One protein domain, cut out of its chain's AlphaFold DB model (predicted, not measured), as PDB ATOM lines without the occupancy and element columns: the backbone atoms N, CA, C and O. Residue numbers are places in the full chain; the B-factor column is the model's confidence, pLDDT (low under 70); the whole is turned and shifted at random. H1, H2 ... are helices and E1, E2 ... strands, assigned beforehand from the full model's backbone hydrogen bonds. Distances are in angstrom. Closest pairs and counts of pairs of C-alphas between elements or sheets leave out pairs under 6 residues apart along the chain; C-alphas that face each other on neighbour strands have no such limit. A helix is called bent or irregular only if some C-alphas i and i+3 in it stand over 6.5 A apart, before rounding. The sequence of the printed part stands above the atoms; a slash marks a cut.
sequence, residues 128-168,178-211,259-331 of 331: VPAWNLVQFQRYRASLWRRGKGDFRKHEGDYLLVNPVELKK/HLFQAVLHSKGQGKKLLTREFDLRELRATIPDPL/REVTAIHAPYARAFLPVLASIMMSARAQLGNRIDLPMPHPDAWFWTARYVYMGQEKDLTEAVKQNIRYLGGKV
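AT A GLANCE: This is residues 128 to 168, 178 to 211 and 259 to 331 of the 331 residues of an uncharacterized protein of Cordyceps sp. RAO-2017 (UniProt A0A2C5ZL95). A strongly twisted sheet of five strands curls round the short helix H4, which makes a helical hairpin with H3. H5 packs along E1 and E4 at one edge of the sheet, H6 crosses H5, and the long kinked H1 lies beyond H3, away from the sheet. The printed part has 148 residues with six named helices and five named strands, in the order H1 E1 E2 E3 H2 E4 H3 H4 E5 H5 H6; the class is mixed, helices and strands. The mixed sheet runs E3 E2 E5 E1 E4, with E5 and E1 parallel and the other neighbours antiparallel. The whole is compact, with a radius of gyration of the C-alphas of 14.6 A and spans of 43 by 33 by 30 A.

IN THESE COORDINATES: The strands are E3, residues 190 to 199 and 29.6 A long; E2, 178 to 186 and 25.0 A; E5, 290 to 295; E1, 158 to 165 and 22.0 A; and E4, 262 to 265. C-alpha 190 is at (-29.561, -42.771, 9.037). The helices are H4, residues 274 to 280; H3, 266 to 272; H5, 298 to 310 and 19.3 A long; H6, 318 to 326; H2, 200 to 205; and H1, 130 to 150 and 29.0 A. H1 begins at C-alpha 130, (-56.884, -34.326, -24.319), and H6 ends at C-alpha 326, (-55.175, -42.081, 0.424). H1 and H5 are irregular: C-alphas 145 and 148, and C-alphas 299 and 302, are each 7.3 A apart.

HOW THE PARTS SIT: Between E3 and E2, a hairpin, N 182 and O 194 are 2.8 A apart, within hydrogen-bond range. So are N 185 and O 290 of E2 and E5, 2.8 A, N 293 and O 162 of E5 and E1, 2.9 A, and N 161 and O 262 of E1 and E4, 2.9 A. H3 and H4 touch at a shallow tilt of 14 degrees, opposite ways; their closest C-alphas, Ala 269 and Ala 277, are 4.8 A apart. H5 is on the sheet at a height of 8.3 A. H5 and H6 touch, about perpendicular at 82 degrees, with C-alphas 304 and 320 closest at 5.0 A. H1 touches H5 with residues 143 to 150 alone, C-alphas 147 and 309 being closest at 4.4 A. H2 and H4 are close but not clearly touching, with C-alphas 203 and 274 closest at 7.4 A. Each O i to N i+4 pair is within hydrogen-bond range in H2, H3, H4 and H6, against 14 of 17 in H1 and 7 of 9 in H5.

THE WHOLE: The two C-alphas farthest apart, those of Ala 130 and Gly 188, are 45.2 A apart. Residues 169 to 177 and 212 to 258 are not printed; the gaps between C-alphas are 13.6 A and 29.8 A. Of the links that are printed whole, none is long. Mean pLDDT of the printed part is 92.0, and residues 128 to 131 are under 70.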
ATOM      1  N   VAL A 128     -55.350 -30.440 -18.738       58.09
ATOM      2  CA  VAL A 128     -54.396 -31.349 -19.364       58.09
ATOM      3  C   VAL A 128     -54.902 -31.588 -20.793       58.09
ATOM      4  O   VAL A 128     -56.043 -32.025 -20.954       58.09
ATOM      5  N   PRO A 129     -54.110 -31.286 -21.837       63.00
ATOM      6  CA  PRO A 129     -54.551 -31.457 -23.215       63.00
ATOM      7  C   PRO A 129     -55.073 -32.878 -23.460       63.00
ATOM      8  O   PRO A 129     -54.411 -33.842 -23.077       63.00
ATOM      9  N   ALA A 130     -56.223 -33.028 -24.124       62.34
ATOM     10  CA  ALA A 130     -56.884 -34.326 -24.319       62.34
ATOM     11  C   ALA A 130     -55.976 -35.403 -24.959       62.34
ATOM     12  O   ALA A 130     -56.093 -36.587 -24.641       62.34
ATOM     13  N   TRP A 131     -55.012 -35.005 -25.798       59.00
ATOM     14  CA  TRP A 131     -54.034 -35.918 -26.401       59.00
ATOM     15  C   TRP A 131     -53.107 -36.585 -25.367       59.00
ATOM     16  O   TRP A 131     -52.730 -37.746 -25.535       59.00
ATOM     17  N   ASN A 132     -52.801 -35.902 -24.258       76.69
ATOM     18  CA  ASN A 132     -52.023 -36.471 -23.155       76.69
ATOM     19  C   ASN A 132     -52.804 -37.561 -22.411       76.69
ATOM     20  O   ASN A 132     -52.198 -38.491 -21.880       76.69
ATOM     21  N   LEU A 133     -54.140 -37.491 -22.410       83.94
ATOM     22  CA  LEU A 133     -54.999 -38.449 -21.716       83.94
ATOM     23  C   LEU A 133     -54.914 -39.842 -22.346       83.94
ATOM     24  O   LEU A 133     -54.662 -40.828 -21.654       83.94
ATOM     25  N   VAL A 134     -55.067 -39.912 -23.672       86.62
ATOM     26  CA  VAL A 134     -55.033 -41.174 -24.428       86.62
ATOM     27  C   VAL A 134     -53.655 -41.825 -24.322       86.62
ATOM     28  O   VAL A 134     -53.553 -43.029 -24.079       86.62
ATOM     29  N   GLN A 135     -52.584 -41.037 -24.449       89.62
ATOM     30  CA  GLN A 135     -51.218 -41.550 -24.312       89.62
ATOM     31  C   GLN A 135     -50.948 -42.061 -22.898       89.62
ATOM     32  O   GLN A 135     -50.379 -43.141 -22.727       89.62
ATOM     33  N   PHE A 136     -51.418 -41.348 -21.874       89.50
ATOM     34  CA  PHE A 136     -51.272 -41.787 -20.493       89.50
ATOM     35  C   PHE A 136     -52.067 -43.069 -20.198       89.50
ATOM     36  O   PHE A 136     -51.571 -43.958 -19.504       89.50
ATOM     37  N   GLN A 137     -53.266 -43.224 -20.761       89.81
ATOM     38  CA  GLN A 137     -54.030 -44.470 -20.649       89.81
ATOM     39  C   GLN A 137     -53.328 -45.644 -21.345       89.81
ATOM     40  O   GLN A 137     -53.199 -46.717 -20.751       89.81
ATOM     41  N   ARG A 138     -52.796 -45.442 -22.558       91.62
ATOM     42  CA  ARG A 138     -51.974 -46.452 -23.255       91.62
ATOM     43  C   ARG A 138     -50.744 -46.835 -22.437       91.62
ATOM     44  O   ARG A 138     -50.415 -48.018 -22.334       91.62
ATOM     45  N   TYR A 139     -50.101 -45.851 -21.814       93.12
ATOM     46  CA  TYR A 139     -48.982 -46.064 -20.906       93.12
ATOM     47  C   TYR A 139     -49.388 -46.925 -19.699       93.12
ATOM     48  O   TYR A 139     -48.747 -47.948 -19.460       93.12
ATOM     49  N   ARG A 140     -50.497 -46.617 -19.010       91.88
ATOM     50  CA  ARG A 140     -51.025 -47.451 -17.908       91.88
ATOM     51  C   ARG A 140     -51.323 -48.883 -18.345       91.88
ATOM     52  O   ARG A 140     -50.880 -49.823 -17.692       91.88
ATOM     53  N   ALA A 141     -51.991 -49.061 -19.482       91.44
ATOM     54  CA  ALA A 141     -52.263 -50.386 -20.033       91.44
ATOM     55  C   ALA A 141     -50.968 -51.154 -20.372       91.44
ATOM     56  O   ALA A 141     -50.895 -52.371 -20.212       91.44
ATOM     57  N   SER A 142     -49.918 -50.460 -20.827       94.69
ATOM     58  CA  SER A 142     -48.601 -51.069 -21.063       94.69
ATOM     59  C   SER A 142     -47.896 -51.510 -19.776       94.69
ATOM     60  O   SER A 142     -47.169 -52.503 -19.797       94.69
ATOM     61  N   LEU A 143     -48.109 -50.793 -18.666       95.25
ATOM     62  CA  LEU A 143     -47.596 -51.181 -17.355       95.25
ATOM     63  C   LEU A 143     -48.295 -52.452 -16.878       95.25
ATOM     64  O   LEU A 143     -47.625 -53.438 -16.614       95.25
ATOM     65  N   TRP A 144     -49.628 -52.496 -16.897       94.44
ATOM     66  CA  TRP A 144     -50.364 -53.697 -16.484       94.44
ATOM     67  C   TRP A 144     -50.014 -54.951 -17.289       94.44
ATOM     68  O   TRP A 144     -49.861 -56.027 -16.715       94.44
ATOM     69  N   ARG A 145     -49.788 -54.821 -18.604       93.81
ATOM     70  CA  ARG A 145     -49.330 -55.946 -19.441       93.81
ATOM     71  C   ARG A 145     -47.983 -56.526 -18.995       93.81
ATOM     72  O   ARG A 145     -47.783 -57.729 -19.115       93.81
ATOM     73  N   ARG A 146     -47.068 -55.692 -18.491       95.75
ATOM     74  CA  ARG A 146     -45.739 -56.114 -18.006       95.75
ATOM     75  C   ARG A 146     -45.715 -56.411 -16.508       95.75
ATOM     76  O   ARG A 146     -44.811 -57.093 -16.037       95.75
ATOM     77  N   GLY A 147     -46.729 -55.972 -15.769       95.00
ATOM     78  CA  GLY A 147     -46.719 -55.974 -14.313       95.00
ATOM     79  C   GLY A 147     -46.603 -57.342 -13.663       95.00
ATOM     80  O   GLY A 147     -45.985 -57.431 -12.611       95.00
ATOM     81  N   LYS A 148     -47.082 -58.421 -14.299       94.38
ATOM     82  CA  LYS A 148     -46.826 -59.788 -13.804       94.38
ATOM     83  C   LYS A 148     -45.326 -60.105 -13.759       94.38
ATOM     84  O   LYS A 148     -44.879 -60.782 -12.843       94.38
ATOM     85  N   GLY A 149     -44.567 -59.620 -14.742       94.56
ATOM     86  CA  GLY A 149     -43.121 -59.787 -14.807       94.56
ATOM     87  C   GLY A 149     -42.363 -58.797 -13.929       94.56
ATOM     88  O   GLY A 149     -41.300 -59.150 -13.447       94.56
ATOM     89  N   ASP A 150     -42.877 -57.585 -13.723       95.44
ATOM     90  CA  ASP A 150     -42.191 -56.550 -12.933       95.44
ATOM     91  C   ASP A 150     -42.466 -56.668 -11.425       95.44
ATOM     92  O   ASP A 150     -41.674 -56.205 -10.602       95.44
ATOM     93  N   PHE A 151     -43.588 -57.278 -11.035       94.81
ATOM     94  CA  PHE A 151     -43.925 -57.482  -9.631       94.81
ATOM     95  C   PHE A 151     -42.870 -58.365  -8.952       94.81
ATOM     96  O   PHE A 151     -42.494 -59.409  -9.478       94.81
ATOM     97  N   ARG A 152     -42.387 -57.931  -7.780       91.38
ATOM     98  CA  ARG A 152     -41.272 -58.534  -7.016       91.38
ATOM     99  C   ARG A 152     -39.893 -58.501  -7.684       91.38
ATOM    100  O   ARG A 152     -38.929 -58.937  -7.059       91.38
ATOM    101  N   LYS A 153     -39.742 -57.937  -8.886       92.88
ATOM    102  CA  LYS A 153     -38.402 -57.627  -9.393       92.88
ATOM    103  C   LYS A 153     -37.805 -56.462  -8.609       92.88
ATOM    104  O   LYS A 153     -38.495 -55.517  -8.232       92.88
ATOM    105  N   HIS A 154     -36.507 -56.559  -8.367       91.44
ATOM    106  CA  HIS A 154     -35.699 -55.541  -7.703       91.44
ATOM    107  C   HIS A 154     -34.704 -54.945  -8.701       91.44
ATOM    108  O   HIS A 154     -33.522 -54.801  -8.402       91.44
ATOM    109  N   GLU A 155     -35.173 -54.659  -9.915       90.94
ATOM    110  CA  GLU A 155     -34.350 -54.129 -10.999       90.94
ATOM    111  C   GLU A 155     -34.838 -52.733 -11.397       90.94
ATOM    112  O   GLU A 155     -36.035 -52.474 -11.478       90.94
ATOM    113  N   GLY A 156     -33.905 -51.815 -11.645       89.06
ATOM    114  CA  GLY A 156     -34.222 -50.448 -12.050       89.06
ATOM    115  C   GLY A 156     -34.703 -49.553 -10.905       89.06
ATOM    116  O   GLY A 156     -34.282 -49.686  -9.755       89.06
ATOM    117  N   ASP A 157     -35.573 -48.596 -11.238       92.00
ATOM    118  CA  ASP A 157     -35.942 -47.508 -10.334       92.00
ATOM    119  C   ASP A 157     -37.041 -47.907  -9.339       92.00
ATOM    120  O   ASP A 157     -38.211 -47.535  -9.500       92.00
ATOM    121  N   TYR A 158     -36.682 -48.668  -8.300       94.69
ATOM    122  CA  TYR A 158     -37.601 -49.097  -7.241       94.69
ATOM    123  C   TYR A 158     -37.221 -48.570  -5.854       94.69
ATOM    124  O   TYR A 158     -36.054 -48.323  -5.539       94.69
ATOM    125  N   LEU A 159     -38.237 -48.454  -4.993       95.31
ATOM    126  CA  LEU A 159     -38.074 -48.249  -3.554       95.31
ATOM    127  C   LEU A 159     -38.815 -49.324  -2.774       95.31
ATOM    128  O   LEU A 159     -39.864 -49.817  -3.193       95.31
ATOM    129  N   LEU A 160     -38.257 -49.676  -1.619       96.75
ATOM    130  CA  LEU A 160     -38.856 -50.633  -0.701       96.75
ATOM    131  C   LEU A 160     -39.833 -49.893   0.204       96.75
ATOM    132  O   LEU A 160     -39.423 -49.076   1.026       96.75
ATOM    133  N   VAL A 161     -41.125 -50.165   0.069       97.19
ATOM    134  CA  VAL A 161     -42.150 -49.513   0.880       97.19
ATOM    135  C   VAL A 161     -42.515 -50.417   2.044       97.19
ATOM    136  O   VAL A 161     -42.978 -51.542   1.861       97.19
ATOM    137  N   ASN A 162     -42.297 -49.900   3.244       96.94
ATOM    138  CA  ASN A 162     -42.729 -50.483   4.495       96.94
ATOM    139  C   ASN A 162     -43.983 -49.744   4.983       96.94
ATOM    140  O   ASN A 162     -43.882 -48.587   5.401       96.94
ATOM    141  N   PRO A 163     -45.164 -50.368   4.931       96.69
ATOM    142  CA  PRO A 163     -46.382 -49.722   5.378       96.69
ATOM    143  C   PRO A 163     -46.396 -49.626   6.911       96.69
ATOM    144  O   PRO A 163     -46.146 -50.599   7.624       96.69
ATOM    145  N   VAL A 164     -46.699 -48.445   7.437       95.62
ATOM    146  CA  VAL A 164     -46.835 -48.184   8.876       95.62
ATOM    147  C   VAL A 164     -48.260 -47.728   9.155       95.62
ATOM    148  O   VAL A 164     -48.891 -47.109   8.304       95.62
ATOM    149  N   GLU A 165     -48.792 -48.036  10.335       94.44
ATOM    150  CA  GLU A 165     -50.100 -47.517  10.736       94.44
ATOM    151  C   GLU A 165     -50.105 -45.991  10.722       94.44
ATOM    152  O   GLU A 165     -49.244 -45.331  11.315       94.44
ATOM    153  N   LEU A 166     -51.111 -45.430  10.059       89.56
ATOM    154  CA  LEU A 166     -51.405 -44.017  10.166       89.56
ATOM    155  C   LEU A 166     -51.781 -43.697  11.620       89.56
ATOM    156  O   LEU A 166     -52.726 -44.259  12.176       89.56
ATOM    157  N   LYS A 167     -51.054 -42.769  12.248       86.62
ATOM    158  CA  LYS A 167     -51.432 -42.269  13.575       86.62
ATOM    159  C   LYS A 167     -52.820 -41.634  13.468       86.62
ATOM    160  O   LYS A 167     -53.013 -40.729  12.660       86.62
ATOM    161  N   LYS A 168     -53.761 -42.067  14.316       75.12
ATOM    162  CA  LYS A 168     -55.173 -41.622  14.333       75.12
ATOM    163  C   LYS A 168     -55.371 -40.105  14.506       75.12
ATOM    164  O   LYS A 168     -56.469 -39.613  14.298       75.12
ATOM    165  N   HIS A 178     -53.597 -32.352   2.778       89.00
ATOM    166  CA  HIS A 178     -53.164 -33.490   3.573       89.00
ATOM    167  C   HIS A 178     -51.645 -33.466   3.724       89.00
ATOM    168  O   HIS A 178     -50.916 -33.432   2.731       89.00
ATOM    169  N   LEU A 179     -51.168 -33.506   4.969       92.00
ATOM    170  CA  LEU A 179     -49.748 -33.602   5.293       92.00
ATOM    171  C   LEU A 179     -49.317 -35.072   5.301       92.00
ATOM    172  O   LEU A 179     -49.759 -35.857   6.137       92.00
ATOM    173  N   PHE A 180     -48.408 -35.436   4.409       93.19
ATOM    174  CA  PHE A 180     -47.801 -36.756   4.353       93.19
ATOM    175  C   PHE A 180     -46.399 -36.700   4.933       93.19
ATOM    176  O   PHE A 180     -45.579 -35.870   4.537       93.19
ATOM    177  N   GLN A 181     -46.130 -37.612   5.858       94.50
ATOM    178  CA  GLN A 181     -44.830 -37.783   6.488       94.50
ATOM    179  C   GLN A 181     -44.317 -39.179   6.173       94.50
ATOM    180  O   GLN A 181     -44.934 -40.163   6.560       94.50
ATOM    181  N   ALA A 182     -43.192 -39.268   5.480       96.00
ATOM    182  CA  ALA A 182     -42.539 -40.526   5.160       96.00
ATOM    183  C   ALA A 182     -41.129 -40.536   5.752       96.00
ATOM    184  O   ALA A 182     -40.408 -39.539   5.668       96.00
ATOM    185  N   VAL A 183     -40.721 -41.655   6.349       97.12
ATOM    186  CA  VAL A 183     -39.360 -41.803   6.884       97.12
ATOM    187  C   VAL A 183     -38.534 -42.598   5.889       97.12
ATOM    188  O   VAL A 183     -38.797 -43.772   5.647       97.12
ATOM    189  N   LEU A 184     -37.526 -41.958   5.308       96.62
ATOM    190  CA  LEU A 184     -36.571 -42.608   4.424       96.62
ATOM    191  C   LEU A 184     -35.415 -43.181   5.235       96.62
ATOM    192  O   LEU A 184     -34.760 -42.476   6.002       96.62
ATOM    193  N   HIS A 185     -35.129 -44.450   5.001       96.00
ATOM    194  CA  HIS A 185     -33.968 -45.159   5.508       96.00
ATOM    195  C   HIS A 185     -33.012 -45.363   4.346       96.00
ATOM    196  O   HIS A 185     -33.282 -46.136   3.422       96.00
ATOM    197  N   SER A 186     -31.902 -44.639   4.394       93.06
ATOM    198  CA  SER A 186     -30.816 -44.773   3.431       93.06
ATOM    199  C   SER A 186     -29.711 -45.615   4.046       93.06
ATOM    200  O   SER A 186     -29.379 -45.443   5.224       93.06
ATOM    201  N   LYS A 187     -29.094 -46.494   3.253       89.50
ATOM    202  CA  LYS A 187     -27.935 -47.271   3.708       89.50
ATOM    203  C   LYS A 187     -26.825 -46.300   4.142       89.50
ATOM    204  O   LYS A 187     -26.394 -45.461   3.360       89.50
ATOM    205  N   GLY A 188     -26.431 -46.354   5.414       88.50
ATOM    206  CA  GLY A 188     -25.334 -45.552   5.971       88.50
ATOM    207  C   GLY A 188     -25.617 -44.071   6.280       88.50
ATOM    208  O   GLY A 188     -24.766 -43.440   6.894       88.50
ATOM    209  N   GLN A 189     -26.780 -43.502   5.926       87.62
ATOM    210  CA  GLN A 189     -27.081 -42.073   6.177       87.62
ATOM    211  C   GLN A 189     -28.155 -41.823   7.251       87.62
ATOM    212  O   GLN A 189     -28.646 -40.700   7.391       87.62
ATOM    213  N   GLY A 190     -28.529 -42.857   8.006       91.25
ATOM    214  CA  GLY A 190     -29.561 -42.771   9.037       91.25
ATOM    215  C   GLY A 190     -30.972 -42.569   8.476       91.25
ATOM    216  O   GLY A 190     -31.243 -42.793   7.293       91.25
ATOM    217  N   LYS A 191     -31.887 -42.173   9.365       94.75
ATOM    218  CA  LYS A 191     -33.303 -41.947   9.053       94.75
ATOM    219  C   LYS A 191     -33.523 -40.479   8.700       94.75
ATOM    220  O   LYS A 191     -33.090 -39.600   9.441       94.75
ATOM    221  N   LYS A 192     -34.221 -40.204   7.600       94.88
ATOM    222  CA  LYS A 192     -34.577 -38.845   7.167       94.88
ATOM    223  C   LYS A 192     -36.089 -38.722   7.055       94.88
ATOM    224  O   LYS A 192     -36.716 -39.483   6.327       94.88
ATOM    225  N   LEU A 193     -36.668 -37.743   7.742       96.00
ATOM    226  CA  LEU A 193     -38.084 -37.419   7.603       96.00
ATOM    227  C   LEU A 193     -38.302 -36.573   6.341       96.00
ATOM    228  O   LEU A 193     -37.608 -35.576   6.114       96.00
ATOM    229  N   LEU A 194     -39.267 -36.973   5.519       95.00
ATOM    230  CA  LEU A 194     -39.779 -36.192   4.404       95.00
ATOM    231  C   LEU A 194     -41.238 -35.852   4.675       95.00
ATOM    232  O   LEU A 194     -42.070 -36.742   4.821       95.00
ATOM    233  N   THR A 195     -41.531 -34.559   4.686       95.12
ATOM    234  CA  THR A 195     -42.871 -34.031   4.924       95.12
ATOM    235  C   THR A 195     -43.322 -33.256   3.697       95.12
ATOM    236  O   THR A 195     -42.563 -32.428   3.189       95.12
ATOM    237  N   ARG A 196     -44.530 -33.531   3.200       94.00
ATOM    238  CA  ARG A 196     -45.129 -32.821   2.063       94.00
ATOM    239  C   ARG A 196     -46.627 -32.654   2.236       94.00
ATOM    240  O   ARG A 196     -47.290 -33.557   2.725       94.00
ATOM    241  N   GLU A 197     -47.141 -31.519   1.793       94.44
ATOM    242  CA  GLU A 197     -48.573 -31.237   1.766       94.44
ATOM    243  C   GLU A 197     -49.121 -31.446   0.359       94.44
ATOM    244  O   GLU A 197     -48.522 -30.991  -0.616       94.44
ATOM    245  N   PHE A 198     -50.264 -32.117   0.259       93.56
ATOM    246  CA  PHE A 198     -50.958 -32.335  -1.004       93.56
ATOM    247  C   PHE A 198     -52.430 -31.984  -0.878       93.56
ATOM    248  O   PHE A 198     -53.099 -32.415   0.059       93.56
ATOM    249  N   ASP A 199     -52.964 -31.272  -1.863       93.38
ATOM    250  CA  ASP A 199     -54.401 -31.264  -2.099       93.38
ATOM    251  C   ASP A 199     -54.765 -32.533  -2.884       93.38
ATOM    252  O   ASP A 199     -54.451 -32.670  -4.068       93.38
ATOM    253  N   LEU A 200     -55.395 -33.503  -2.214       91.44
ATOM    254  CA  LEU A 200     -55.751 -34.780  -2.837       91.44
ATOM    255  C   LEU A 200     -56.813 -34.627  -3.930       91.44
ATOM    256  O   LEU A 200     -56.868 -35.460  -4.836       91.44
ATOM    257  N   ARG A 201     -57.652 -33.587  -3.869       90.12
ATOM    258  CA  ARG A 201     -58.669 -33.324  -4.890       90.12
ATOM    259  C   ARG A 201     -58.005 -32.815  -6.161       90.12
ATOM    260  O   ARG A 201     -58.274 -33.357  -7.233       90.12
ATOM    261  N   GLU A 202     -57.110 -31.839  -6.032       90.31
ATOM    262  CA  GLU A 202     -56.326 -31.322  -7.158       90.31
ATOM    263  C   GLU A 202     -55.452 -32.426  -7.764       90.31
ATOM    264  O   GLU A 202     -55.472 -32.647  -8.974       90.31
ATOM    265  N   LEU A 203     -54.764 -33.202  -6.921       89.38
ATOM    266  CA  LEU A 203     -53.893 -34.284  -7.371       89.38
ATOM    267  C   LEU A 203     -54.669 -35.350  -8.154       89.38
ATOM    268  O   LEU A 203     -54.242 -35.746  -9.237       89.38
ATOM    269  N   ARG A 204     -55.845 -35.769  -7.671       88.75
ATOM    270  CA  ARG A 204     -56.705 -36.716  -8.397       88.75
ATOM    271  C   ARG A 204     -57.259 -36.120  -9.688       88.75
ATOM    272  O   ARG A 204     -57.401 -36.858 -10.657       88.75
ATOM    273  N   ALA A 205     -57.547 -34.819  -9.738       87.88
ATOM    274  CA  ALA A 205     -58.010 -34.167 -10.964       87.88
ATOM    275  C   ALA A 205     -56.973 -34.253 -12.102       87.88
ATOM    276  O   ALA A 205     -57.356 -34.258 -13.267       87.88
ATOM    277  N   THR A 206     -55.680 -34.397 -11.780       84.56
ATOM    278  CA  THR A 206     -54.615 -34.575 -12.787       84.56
ATOM    279  C   THR A 206     -54.525 -35.984 -13.377       84.56
ATOM    280  O   THR A 206     -53.883 -36.171 -14.410       84.56
ATOM    281  N   ILE A 207     -55.154 -36.983 -12.751       84.56
ATOM    282  CA  ILE A 207     -55.095 -38.373 -13.210       84.56
ATOM    283  C   ILE A 207     -56.363 -38.675 -14.015       84.56
ATOM    284  O   ILE A 207     -57.461 -38.471 -13.487       84.56
ATOM    285  N   PRO A 208     -56.266 -39.220 -15.243       84.94
ATOM    286  CA  PRO A 208     -57.425 -39.783 -15.929       84.94
ATOM    287  C   PRO A 208     -58.152 -40.787 -15.051       84.94
ATOM    288  O   PRO A 208     -57.525 -41.553 -14.309       84.94
ATOM    289  N   ASP A 209     -59.465 -40.850 -15.226       84.94
ATOM    290  CA  ASP A 209     -60.236 -41.944 -14.663       84.94
ATOM    291  C   ASP A 209     -59.670 -43.283 -15.164       84.94
ATOM    292  O   ASP A 209     -59.256 -43.398 -16.330       84.94
ATOM    293  N   PRO A 210     -59.519 -44.267 -14.259       75.56
ATOM    294  CA  PRO A 210     -58.964 -45.556 -14.615       75.56
ATOM    295  C   PRO A 210     -59.856 -46.200 -15.671       75.56
ATOM    296  O   PRO A 210     -61.077 -46.235 -15.541       75.56
ATOM    297  N   LEU A 211     -59.233 -46.725 -16.725       75.38
ATOM    298  CA  LEU A 211     -59.935 -47.665 -17.587       75.38
ATOM    299  C   LEU A 211     -60.305 -48.897 -16.750       75.38
ATOM    300  O   LEU A 211     -59.540 -49.245 -15.839       75.38
ATOM    301  N   ARG A 259     -46.023 -57.362   8.413       77.19
ATOM    302  CA  ARG A 259     -46.131 -56.324   7.382       77.19
ATOM    303  C   ARG A 259     -45.040 -56.527   6.342       77.19
ATOM    304  O   ARG A 259     -43.859 -56.339   6.628       77.19
ATOM    305  N   GLU A 260     -45.448 -56.937   5.150       87.81
ATOM    306  CA  GLU A 260     -44.530 -57.246   4.063       87.81
ATOM    307  C   GLU A 260     -44.003 -55.955   3.424       87.81
ATOM    308  O   GLU A 260     -44.754 -55.138   2.881       87.81
ATOM    309  N   VAL A 261     -42.683 -55.766   3.483       94.12
ATOM    310  CA  VAL A 261     -42.005 -54.686   2.762       94.12
ATOM    311  C   VAL A 261     -42.039 -55.025   1.277       94.12
ATOM    312  O   VAL A 261     -41.453 -56.017   0.857       94.12
ATOM    313  N   THR A 262     -42.706 -54.196   0.475       95.56
ATOM    314  CA  THR A 262     -42.925 -54.473  -0.953       95.56
ATOM    315  C   THR A 262     -42.223 -53.434  -1.823       95.56
ATOM    316  O   THR A 262     -42.293 -52.235  -1.545       95.56
ATOM    317  N   ALA A 263     -41.557 -53.878  -2.890       95.75
ATOM    318  CA  ALA A 263     -40.933 -52.988  -3.863       95.75
ATOM    319  C   ALA A 263     -41.973 -52.357  -4.802       95.75
ATOM    320  O   ALA A 263     -42.792 -53.053  -5.410       95.75
ATOM    321  N   ILE A 264     -41.906 -51.037  -4.976       97.12
ATOM    322  CA  ILE A 264     -42.657 -50.325  -6.013       97.12
ATOM    323  C   ILE A 264     -41.695 -49.597  -6.945       97.12
ATOM    324  O   ILE A 264     -40.848 -48.829  -6.490       97.12
ATOM    325  N   HIS A 265     -41.864 -49.827  -8.248       96.94
ATOM    326  CA  HIS A 265     -41.143 -49.128  -9.302       96.94
ATOM    327  C   HIS A 265     -41.780 -47.758  -9.579       96.94
ATOM    328  O   HIS A 265     -43.009 -47.609  -9.616       96.94
ATOM    329  N   ALA A 266     -40.942 -46.752  -9.831       95.62
ATOM    330  CA  ALA A 266     -41.371 -45.374 -10.060       95.62
ATOM    331  C   ALA A 266     -42.397 -45.216 -11.208       95.62
ATOM    332  O   ALA A 266     -43.351 -44.453 -11.027       95.62
ATOM    333  N   PRO A 267     -42.296 -45.940 -12.347       96.25
ATOM    334  CA  PRO A 267     -43.308 -45.920 -13.406       96.25
ATOM    335  C   PRO A 267     -44.730 -46.230 -12.921       96.25
ATOM    336  O   PRO A 267     -45.673 -45.537 -13.310       96.25
ATOM    337  N   TYR A 268     -44.874 -47.222 -12.038       97.06
ATOM    338  CA  TYR A 268     -46.155 -47.638 -11.471       97.06
ATOM    339  C   TYR A 268     -46.639 -46.642 -10.414       97.06
ATOM    340  O   TYR A 268     -47.790 -46.211 -10.455       97.06
ATOM    341  N   ALA A 269     -45.760 -46.179  -9.520       96.56
ATOM    342  CA  ALA A 269     -46.135 -45.135  -8.567       96.56
ATOM    343  C   ALA A 269     -46.654 -43.879  -9.285       96.56
ATOM    344  O   ALA A 269     -47.701 -43.354  -8.931       96.56
ATOM    345  N   ARG A 270     -45.979 -43.420 -10.346       94.50
ATOM    346  CA  ARG A 270     -46.404 -42.242 -11.126       94.50
ATOM    347  C   ARG A 270     -47.762 -42.426 -11.794       94.50
ATOM    348  O   ARG A 270     -48.530 -41.476 -11.886       94.50
ATOM    349  N   ALA A 271     -48.037 -43.632 -12.278       94.19
ATOM    350  CA  ALA A 271     -49.275 -43.952 -12.969       94.19
ATOM    351  C   ALA A 271     -50.487 -44.074 -12.031       94.19
ATOM    352  O   ALA A 271     -51.602 -43.750 -12.441       94.19
ATOM    353  N   PHE A 272     -50.277 -44.566 -10.805       95.31
ATOM    354  CA  PHE A 272     -51.370 -45.020  -9.937       95.31
ATOM    355  C   PHE A 272     -51.379 -44.390  -8.534       95.31
ATOM    356  O   PHE A 272     -52.445 -44.298  -7.933       95.31
ATOM    357  N   LEU A 273     -50.230 -43.951  -8.006       96.81
ATOM    358  CA  LEU A 273     -50.036 -43.485  -6.623       96.81
ATOM    359  C   LEU A 273     -49.215 -42.174  -6.582       96.81
ATOM    360  O   LEU A 273     -48.046 -42.186  -6.175       96.81
ATOM    361  N   PRO A 274     -49.776 -41.022  -6.995       95.44
ATOM    362  CA  PRO A 274     -48.984 -39.808  -7.206       95.44
ATOM    363  C   PRO A 274     -48.299 -39.268  -5.949       95.44
ATOM    364  O   PRO A 274     -47.196 -38.727  -6.047       95.44
ATOM    365  N   VAL A 275     -48.897 -39.436  -4.764       96.38
ATOM    366  CA  VAL A 275     -48.246 -39.035  -3.505       96.38
ATOM    367  C   VAL A 275     -46.947 -39.815  -3.323       96.38
ATOM    368  O   VAL A 275     -45.890 -39.215  -3.109       96.38
ATOM    369  N   LEU A 276     -46.998 -41.141  -3.486       96.81
ATOM    370  CA  LEU A 276     -45.813 -41.991  -3.409       96.81
ATOM    371  C   LEU A 276     -44.802 -41.612  -4.494       96.81
ATOM    372  O   LEU A 276     -43.627 -41.431  -4.186       96.81
ATOM    373  N   ALA A 277     -45.246 -41.405  -5.734       96.19
ATOM    374  CA  ALA A 277     -44.373 -40.985  -6.827       96.19
ATOM    375  C   ALA A 277     -43.602 -39.705  -6.494       96.19
ATOM    376  O   ALA A 277     -42.395 -39.625  -6.709       96.19
ATOM    377  N   SER A 278     -44.279 -38.717  -5.909       95.62
ATOM    378  CA  SER A 278     -43.645 -37.462  -5.522       95.62
ATOM    379  C   SER A 278     -42.526 -37.677  -4.489       95.62
ATOM    380  O   SER A 278     -41.485 -37.019  -4.569       95.62
ATOM    381  N   ILE A 279     -42.721 -38.602  -3.542       95.12
ATOM    382  CA  ILE A 279     -41.734 -38.978  -2.525       95.12
ATOM    383  C   ILE A 279     -40.556 -39.688  -3.196       95.12
ATOM    384  O   ILE A 279     -39.408 -39.311  -2.954       95.12
ATOM    385  N   MET A 280     -40.840 -40.656  -4.076       95.25
ATOM    386  CA  MET A 280     -39.827 -41.406  -4.825       95.25
ATOM    387  C   MET A 280     -38.959 -40.505  -5.706       95.25
ATOM    388  O   MET A 280     -37.767 -40.738  -5.834       95.25
ATOM    389  N   MET A 281     -39.548 -39.462  -6.289       93.38
ATOM    390  CA  MET A 281     -38.857 -38.506  -7.157       93.38
ATOM    391  C   MET A 281     -38.187 -37.363  -6.383       93.38
ATOM    392  O   MET A 281     -37.637 -36.438  -6.979       93.38
ATOM    393  N   SER A 282     -38.256 -37.365  -5.051       94.31
ATOM    394  CA  SER A 282     -37.528 -36.384  -4.253       94.31
ATOM    395  C   SER A 282     -36.023 -36.645  -4.342       94.31
ATOM    396  O   SER A 282     -35.591 -37.789  -4.276       94.31
ATOM    397  N   ALA A 283     -35.203 -35.590  -4.374       90.00
ATOM    398  CA  ALA A 283     -33.738 -35.718  -4.402       90.00
ATOM    399  C   ALA A 283     -33.146 -36.495  -3.202       90.00
ATOM    400  O   ALA A 283     -31.965 -36.827  -3.183       90.00
ATOM    401  N   ARG A 284     -33.955 -36.761  -2.167       90.69
ATOM    402  CA  ARG A 284     -33.567 -37.512  -0.966       90.69
ATOM    403  C   ARG A 284     -33.846 -39.013  -1.084       90.69
ATOM    404  O   ARG A 284     -33.318 -39.780  -0.279       90.69
ATOM    405  N   ALA A 285     -34.689 -39.424  -2.026       91.69
ATOM    406  CA  ALA A 285     -34.995 -40.818  -2.291       91.69
ATOM    407  C   ALA A 285     -33.971 -41.367  -3.292       91.69
ATOM    408  O   ALA A 285     -33.967 -40.995  -4.459       91.69
ATOM    409  N   GLN A 286     -33.075 -42.225  -2.811       91.19
ATOM    410  CA  GLN A 286     -32.127 -42.959  -3.645       91.19
ATOM    411  C   GLN A 286     -32.629 -44.382  -3.859       91.19
ATOM    412  O   GLN A 286     -33.340 -44.923  -3.011       91.19
ATOM    413  N   LEU A 287     -32.230 -44.988  -4.974       89.50
ATOM    414  CA  LEU A 287     -32.587 -46.360  -5.319       89.50
ATOM    415  C   LEU A 287     -32.222 -47.340  -4.205       89.50
ATOM    416  O   LEU A 287     -31.156 -47.256  -3.596       89.50
ATOM    417  N   GLY A 288     -33.142 -48.261  -3.921       86.12
ATOM    418  CA  GLY A 288     -32.980 -49.235  -2.845       86.12
ATOM    419  C   GLY A 288     -33.168 -48.680  -1.427       86.12
ATOM    420  O   GLY A 288     -33.046 -49.449  -0.470       86.12
ATOM    421  N   ASN A 289     -33.498 -47.392  -1.255       93.81
ATOM    422  CA  ASN A 289     -33.920 -46.883   0.049       93.81
ATOM    423  C   ASN A 289     -35.228 -47.553   0.488       93.81
ATOM    424  O   ASN A 289     -36.114 -47.854  -0.321       93.81
ATOM    425  N   ARG A 290     -35.359 -47.741   1.804       96.31
ATOM    426  CA  ARG A 290     -36.609 -48.170   2.432       96.31
ATOM    427  C   ARG A 290     -37.382 -46.945   2.892       96.31
ATOM    428  O   ARG A 290     -36.812 -46.050   3.507       96.31
ATOM    429  N   ILE A 291     -38.672 -46.905   2.606       96.75
ATOM    430  CA  ILE A 291     -39.571 -45.839   3.031       96.75
ATOM    431  C   ILE A 291     -40.576 -46.431   4.001       96.75
ATOM    432  O   ILE A 291     -41.321 -47.331   3.629       96.75
ATOM    433  N   ASP A 292     -40.630 -45.893   5.212       97.31
ATOM    434  CA  ASP A 292     -41.769 -46.106   6.094       97.31
ATOM    435  C   ASP A 292     -42.874 -45.131   5.688       97.31
ATOM    436  O   ASP A 292     -42.720 -43.910   5.813       97.31
ATOM    437  N   LEU A 293     -43.960 -45.681   5.153       96.50
ATOM    438  CA  LEU A 293     -45.080 -44.928   4.605       96.50
ATOM    439  C   LEU A 293     -46.313 -45.144   5.489       96.50
ATOM    440  O   LEU A 293     -46.765 -46.286   5.605       96.50
ATOM    441  N   PRO A 294     -46.871 -44.096   6.115       95.56
ATOM    442  CA  PRO A 294     -48.100 -44.233   6.877       95.56
ATOM    443  C   PRO A 294     -49.259 -44.555   5.930       95.56
ATOM    444  O   PRO A 294     -49.419 -43.901   4.903       95.56
ATOM    445  N   MET A 295     -50.056 -45.562   6.273       94.69
ATOM    446  CA  MET A 295     -51.171 -46.056   5.467       94.69
ATOM    447  C   MET A 295     -52.402 -46.300   6.350       94.69
ATOM    448  O   MET A 295     -52.245 -46.716   7.502       94.69
ATOM    449  N   PRO A 296     -53.625 -46.094   5.825       95.38
ATOM    450  CA  PRO A 296     -54.856 -46.464   6.521       95.38
ATOM    451  C   PRO A 296     -54.925 -47.967   6.813       95.38
ATOM    452  O   PRO A 296     -55.242 -48.359   7.930       95.38
ATOM    453  N   HIS A 297     -54.571 -48.796   5.822       95.94
ATOM    454  CA  HIS A 297     -54.593 -50.257   5.921       95.94
ATOM    455  C   HIS A 297     -53.225 -50.836   5.566       95.94
ATOM    456  O   HIS A 297     -53.023 -51.280   4.429       95.94
ATOM    457  N   PRO A 298     -52.255 -50.829   6.496       96.06
ATOM    458  CA  PRO A 298     -50.908 -51.308   6.205       96.06
ATOM    459  C   PRO A 298     -50.876 -52.794   5.826       96.06
ATOM    460  O   PRO A 298     -50.091 -53.185   4.966       96.06
ATOM    461  N   ASP A 299     -51.775 -53.607   6.381       95.38
ATOM    462  CA  ASP A 299     -51.839 -55.050   6.110       95.38
ATOM    463  C   ASP A 299     -52.352 -55.360   4.688       95.38
ATOM    464  O   ASP A 299     -52.065 -56.411   4.122       95.38
ATOM    465  N   ALA A 300     -53.056 -54.410   4.062       96.12
ATOM    466  CA  ALA A 300     -53.509 -54.506   2.675       96.12
ATOM    467  C   ALA A 300     -52.476 -53.974   1.662       96.12
ATOM    468  O   ALA A 300     -52.768 -53.890   0.466       96.12
ATOM    469  N   TRP A 301     -51.275 -53.579   2.105       96.38
ATOM    470  CA  TRP A 301     -50.266 -52.975   1.231       96.38
ATOM    471  C   TRP A 301     -49.788 -53.913   0.125       96.38
ATOM    472  O   TRP A 301     -49.721 -53.495  -1.028       96.38
ATOM    473  N   PHE A 302     -49.525 -55.181   0.447       95.62
ATOM    474  CA  PHE A 302     -49.115 -56.179  -0.541       95.62
ATOM    475  C   PHE A 302     -50.131 -56.275  -1.690       95.62
ATOM    476  O   PHE A 302     -49.772 -56.137  -2.859       95.62
ATOM    477  N   TRP A 303     -51.418 -56.403  -1.353       96.19
ATOM    478  CA  TRP A 303     -52.520 -56.436  -2.320       96.19
ATOM    479  C   TRP A 303     -52.670 -55.118  -3.082       96.19
ATOM    480  O   TRP A 303     -52.945 -55.121  -4.278       96.19
ATOM    481  N   THR A 304     -52.410 -53.986  -2.421       97.38
ATOM    482  CA  THR A 304     -52.406 -52.664  -3.061       97.38
ATOM    483  C   THR A 304     -51.325 -52.575  -4.134       97.38
ATOM    484  O   THR A 304     -51.604 -52.172  -5.262       97.38
ATOM    485  N   ALA A 305     -50.096 -52.982  -3.807       96.88
ATOM    486  CA  ALA A 305     -48.999 -53.033  -4.762       96.88
ATOM    487  C   ALA A 305     -49.336 -54.005  -5.899       96.88
ATOM    488  O   ALA A 305     -49.275 -53.623  -7.064       96.88
ATOM    489  N   ARG A 306     -49.780 -55.223  -5.575       96.06
ATOM    490  CA  ARG A 306     -50.185 -56.243  -6.549       96.06
ATOM    491  C   ARG A 306     -51.224 -55.717  -7.545       96.06
ATOM    492  O   ARG A 306     -51.011 -55.840  -8.751       96.06
ATOM    493  N   TYR A 307     -52.275 -55.051  -7.066       96.31
ATOM    494  CA  TYR A 307     -53.283 -54.406  -7.912       96.31
ATOM    495  C   TYR A 307     -52.673 -53.333  -8.820       96.31
ATOM    496  O   TYR A 307     -52.965 -53.280 -10.011       96.31
ATOM    497  N   VAL A 308     -51.780 -52.494  -8.293       96.19
ATOM    498  CA  VAL A 308     -51.097 -51.463  -9.086       96.19
ATOM    499  C   VAL A 308     -50.286 -52.074 -10.238       96.19
ATOM    500  O   VAL A 308     -50.291 -51.514 -11.336       96.19
ATOM    501  N   TYR A 309     -49.647 -53.231 -10.033       96.69
ATOM    502  CA  TYR A 309     -48.924 -53.937 -11.098       96.69
ATOM    503  C   TYR A 309     -49.840 -54.693 -12.057       96.69
ATOM    504  O   TYR A 309     -49.622 -54.637 -13.261       96.69
ATOM    505  N   MET A 310     -50.833 -55.424 -11.557       94.50
ATOM    506  CA  MET A 310     -51.575 -56.399 -12.368       94.50
ATOM    507  C   MET A 310     -52.942 -55.898 -12.844       94.50
ATOM    508  O   MET A 310     -53.515 -56.479 -13.761       94.50
ATOM    509  N   GLY A 311     -53.491 -54.866 -12.206       92.06
ATOM    510  CA  GLY A 311     -54.818 -54.313 -12.477       92.06
ATOM    511  C   GLY A 311     -55.996 -55.186 -12.037       92.06
ATOM    512  O   GLY A 311     -57.126 -54.733 -12.133       92.06
ATOM    513  N   GLN A 312     -55.771 -56.406 -11.536       89.88
ATOM    514  CA  GLN A 312     -56.825 -57.410 -11.347       89.88
ATOM    515  C   GLN A 312     -57.907 -56.968 -10.347       89.88
ATOM    516  O   GLN A 312     -57.621 -56.725  -9.179       89.88
ATOM    517  N   GLU A 313     -59.175 -56.963 -10.774       88.38
ATOM    518  CA  GLU A 313     -60.322 -56.580  -9.928       88.38
ATOM    519  C   GLU A 313     -60.453 -57.437  -8.657       88.38
ATOM    520  O   GLU A 313     -60.909 -56.946  -7.629       88.38
ATOM    521  N   LYS A 314     -59.995 -58.695  -8.690       90.00
ATOM    522  CA  LYS A 314     -60.036 -59.600  -7.530       90.00
ATOM    523  C   LYS A 314     -59.184 -59.119  -6.348       90.00
ATOM    524  O   LYS A 314     -59.520 -59.389  -5.201       90.00
ATOM    525  N   ASP A 315     -58.114 -58.373  -6.627       88.75
ATOM    526  CA  ASP A 315     -57.213 -57.833  -5.603       88.75
ATOM    527  C   ASP A 315     -57.770 -56.517  -5.005       88.75
ATOM    528  O   ASP A 315     -57.235 -55.978  -4.033       88.75
ATOM    529  N   LEU A 316     -58.864 -55.987  -5.564       93.94
ATOM    530  CA  LEU A 316     -59.412 -54.664  -5.270       93.94
ATOM    531  C   LEU A 316     -60.425 -54.678  -4.112       93.94
ATOM    532  O   LEU A 316     -61.602 -54.335  -4.256       93.94
ATOM    533  N   THR A 317     -59.946 -55.044  -2.927       96.50
ATOM    534  CA  THR A 317     -60.719 -54.964  -1.676       96.50
ATOM    535  C   THR A 317     -60.938 -53.512  -1.225       96.50
ATOM    536  O   THR A 317     -60.236 -52.600  -1.666       96.50
ATOM    537  N   GLU A 318     -61.878 -53.255  -0.305       96.31
ATOM    538  CA  GLU A 318     -62.122 -51.884   0.185       96.31
ATOM    539  C   GLU A 318     -60.892 -51.287   0.890       96.31
ATOM    540  O   GLU A 318     -60.585 -50.111   0.709       96.31
ATOM    541  N   ALA A 319     -60.119 -52.108   1.605       96.38
ATOM    542  CA  ALA A 319     -58.855 -51.688   2.210       96.38
ATOM    543  C   ALA A 319     -57.836 -51.225   1.150       96.38
ATOM    544  O   ALA A 319     -57.196 -50.181   1.306       96.38
ATOM    545  N   VAL A 320     -57.738 -51.953   0.031       96.94
ATOM    546  CA  VAL A 320     -56.898 -51.576  -1.116       96.94
ATOM    547  C   VAL A 320     -57.392 -50.277  -1.753       96.94
ATOM    548  O   VAL A 320     -56.596 -49.366  -1.986       96.94
ATOM    549  N   LYS A 321     -58.707 -50.125  -1.965       96.50
ATOM    550  CA  LYS A 321     -59.298 -48.882  -2.493       96.50
ATOM    551  C   LYS A 321     -58.982 -47.682  -1.607       96.50
ATOM    552  O   LYS A 321     -58.594 -46.629  -2.112       96.50
ATOM    553  N   GLN A 322     -59.119 -47.833  -0.291       96.06
ATOM    554  CA  GLN A 322     -58.820 -46.773   0.668       96.06
ATOM    555  C   GLN A 322     -57.337 -46.395   0.658       96.06
ATOM    556  O   GLN A 322     -57.025 -45.206   0.636       96.06
ATOM    557  N   ASN A 323     -56.430 -47.370   0.571       96.88
ATOM    558  CA  ASN A 323     -54.999 -47.118   0.409       96.88
ATOM    559  C   ASN A 323     -54.680 -46.343  -0.881       96.88
ATOM    560  O   ASN A 323     -53.943 -45.357  -0.840       96.88
ATOM    561  N   ILE A 324     -55.255 -46.749  -2.020       96.69
ATOM    562  CA  ILE A 324     -55.036 -46.078  -3.313       96.69
ATOM    563  C   ILE A 324     -55.553 -44.640  -3.257       96.69
ATOM    564  O   ILE A 324     -54.828 -43.711  -3.614       96.69
ATOM    565  N   ARG A 325     -56.777 -44.438  -2.753       95.19
ATOM    566  CA  ARG A 325     -57.362 -43.103  -2.572       95.19
ATOM    567  C   ARG A 325     -56.490 -42.249  -1.653       95.19
ATOM    568  O   ARG A 325     -56.214 -41.098  -1.993       95.19
ATOM    569  N   TYR A 326     -56.038 -42.790  -0.522       95.00
ATOM    570  CA  TYR A 326     -55.175 -42.081   0.424       95.00
ATOM    571  C   TYR A 326     -53.884 -41.586  -0.241       95.00
ATOM    572  O   TYR A 326     -53.506 -40.437  -0.054       95.00
ATOM    573  N   LEU A 327     -53.272 -42.385  -1.118       96.38
ATOM    574  CA  LEU A 327     -52.078 -41.993  -1.882       96.38
ATOM    575  C   LEU A 327     -52.367 -41.136  -3.128       96.38
ATOM    576  O   LEU A 327     -51.499 -40.968  -3.991       96.38
ATOM    577  N   GLY A 328     -53.576 -40.579  -3.228       94.31
ATOM    578  CA  GLY A 328     -53.991 -39.691  -4.312       94.31
ATOM    579  C   GLY A 328     -54.341 -40.403  -5.617       94.31
ATOM    580  O   GLY A 328     -54.543 -39.728  -6.619       94.31
ATOM    581  N   GLY A 329     -54.410 -41.734  -5.632       94.19
ATOM    582  CA  GLY A 329     -54.807 -42.516  -6.798       94.19
ATOM    583  C   GLY A 329     -56.317 -42.521  -7.050       94.19
ATOM    584  O   GLY A 329     -57.113 -42.059  -6.225       94.19
ATOM    585  N   LYS A 330     -56.702 -43.090  -8.198       92.00
ATOM    586  CA  LYS A 330     -58.093 -43.355  -8.594       92.00
ATOM    587  C   LYS A 330     -58.315 -44.852  -8.796       92.00
ATOM    588  O   LYS A 330     -57.439 -45.531  -9.336       92.00
ATOM    589  N   VAL A 331     -59.494 -45.312  -8.385       88.94
ATOM    590  CA  VAL A 331     -60.008 -46.676  -8.542       88.94
ATOM    591  C   VAL A 331     -61.412 -46.598  -9.096       88.94
ATOM    592  O   VAL A 331     -62.164 -45.754  -8.560       88.94
TER     593      VAL A 331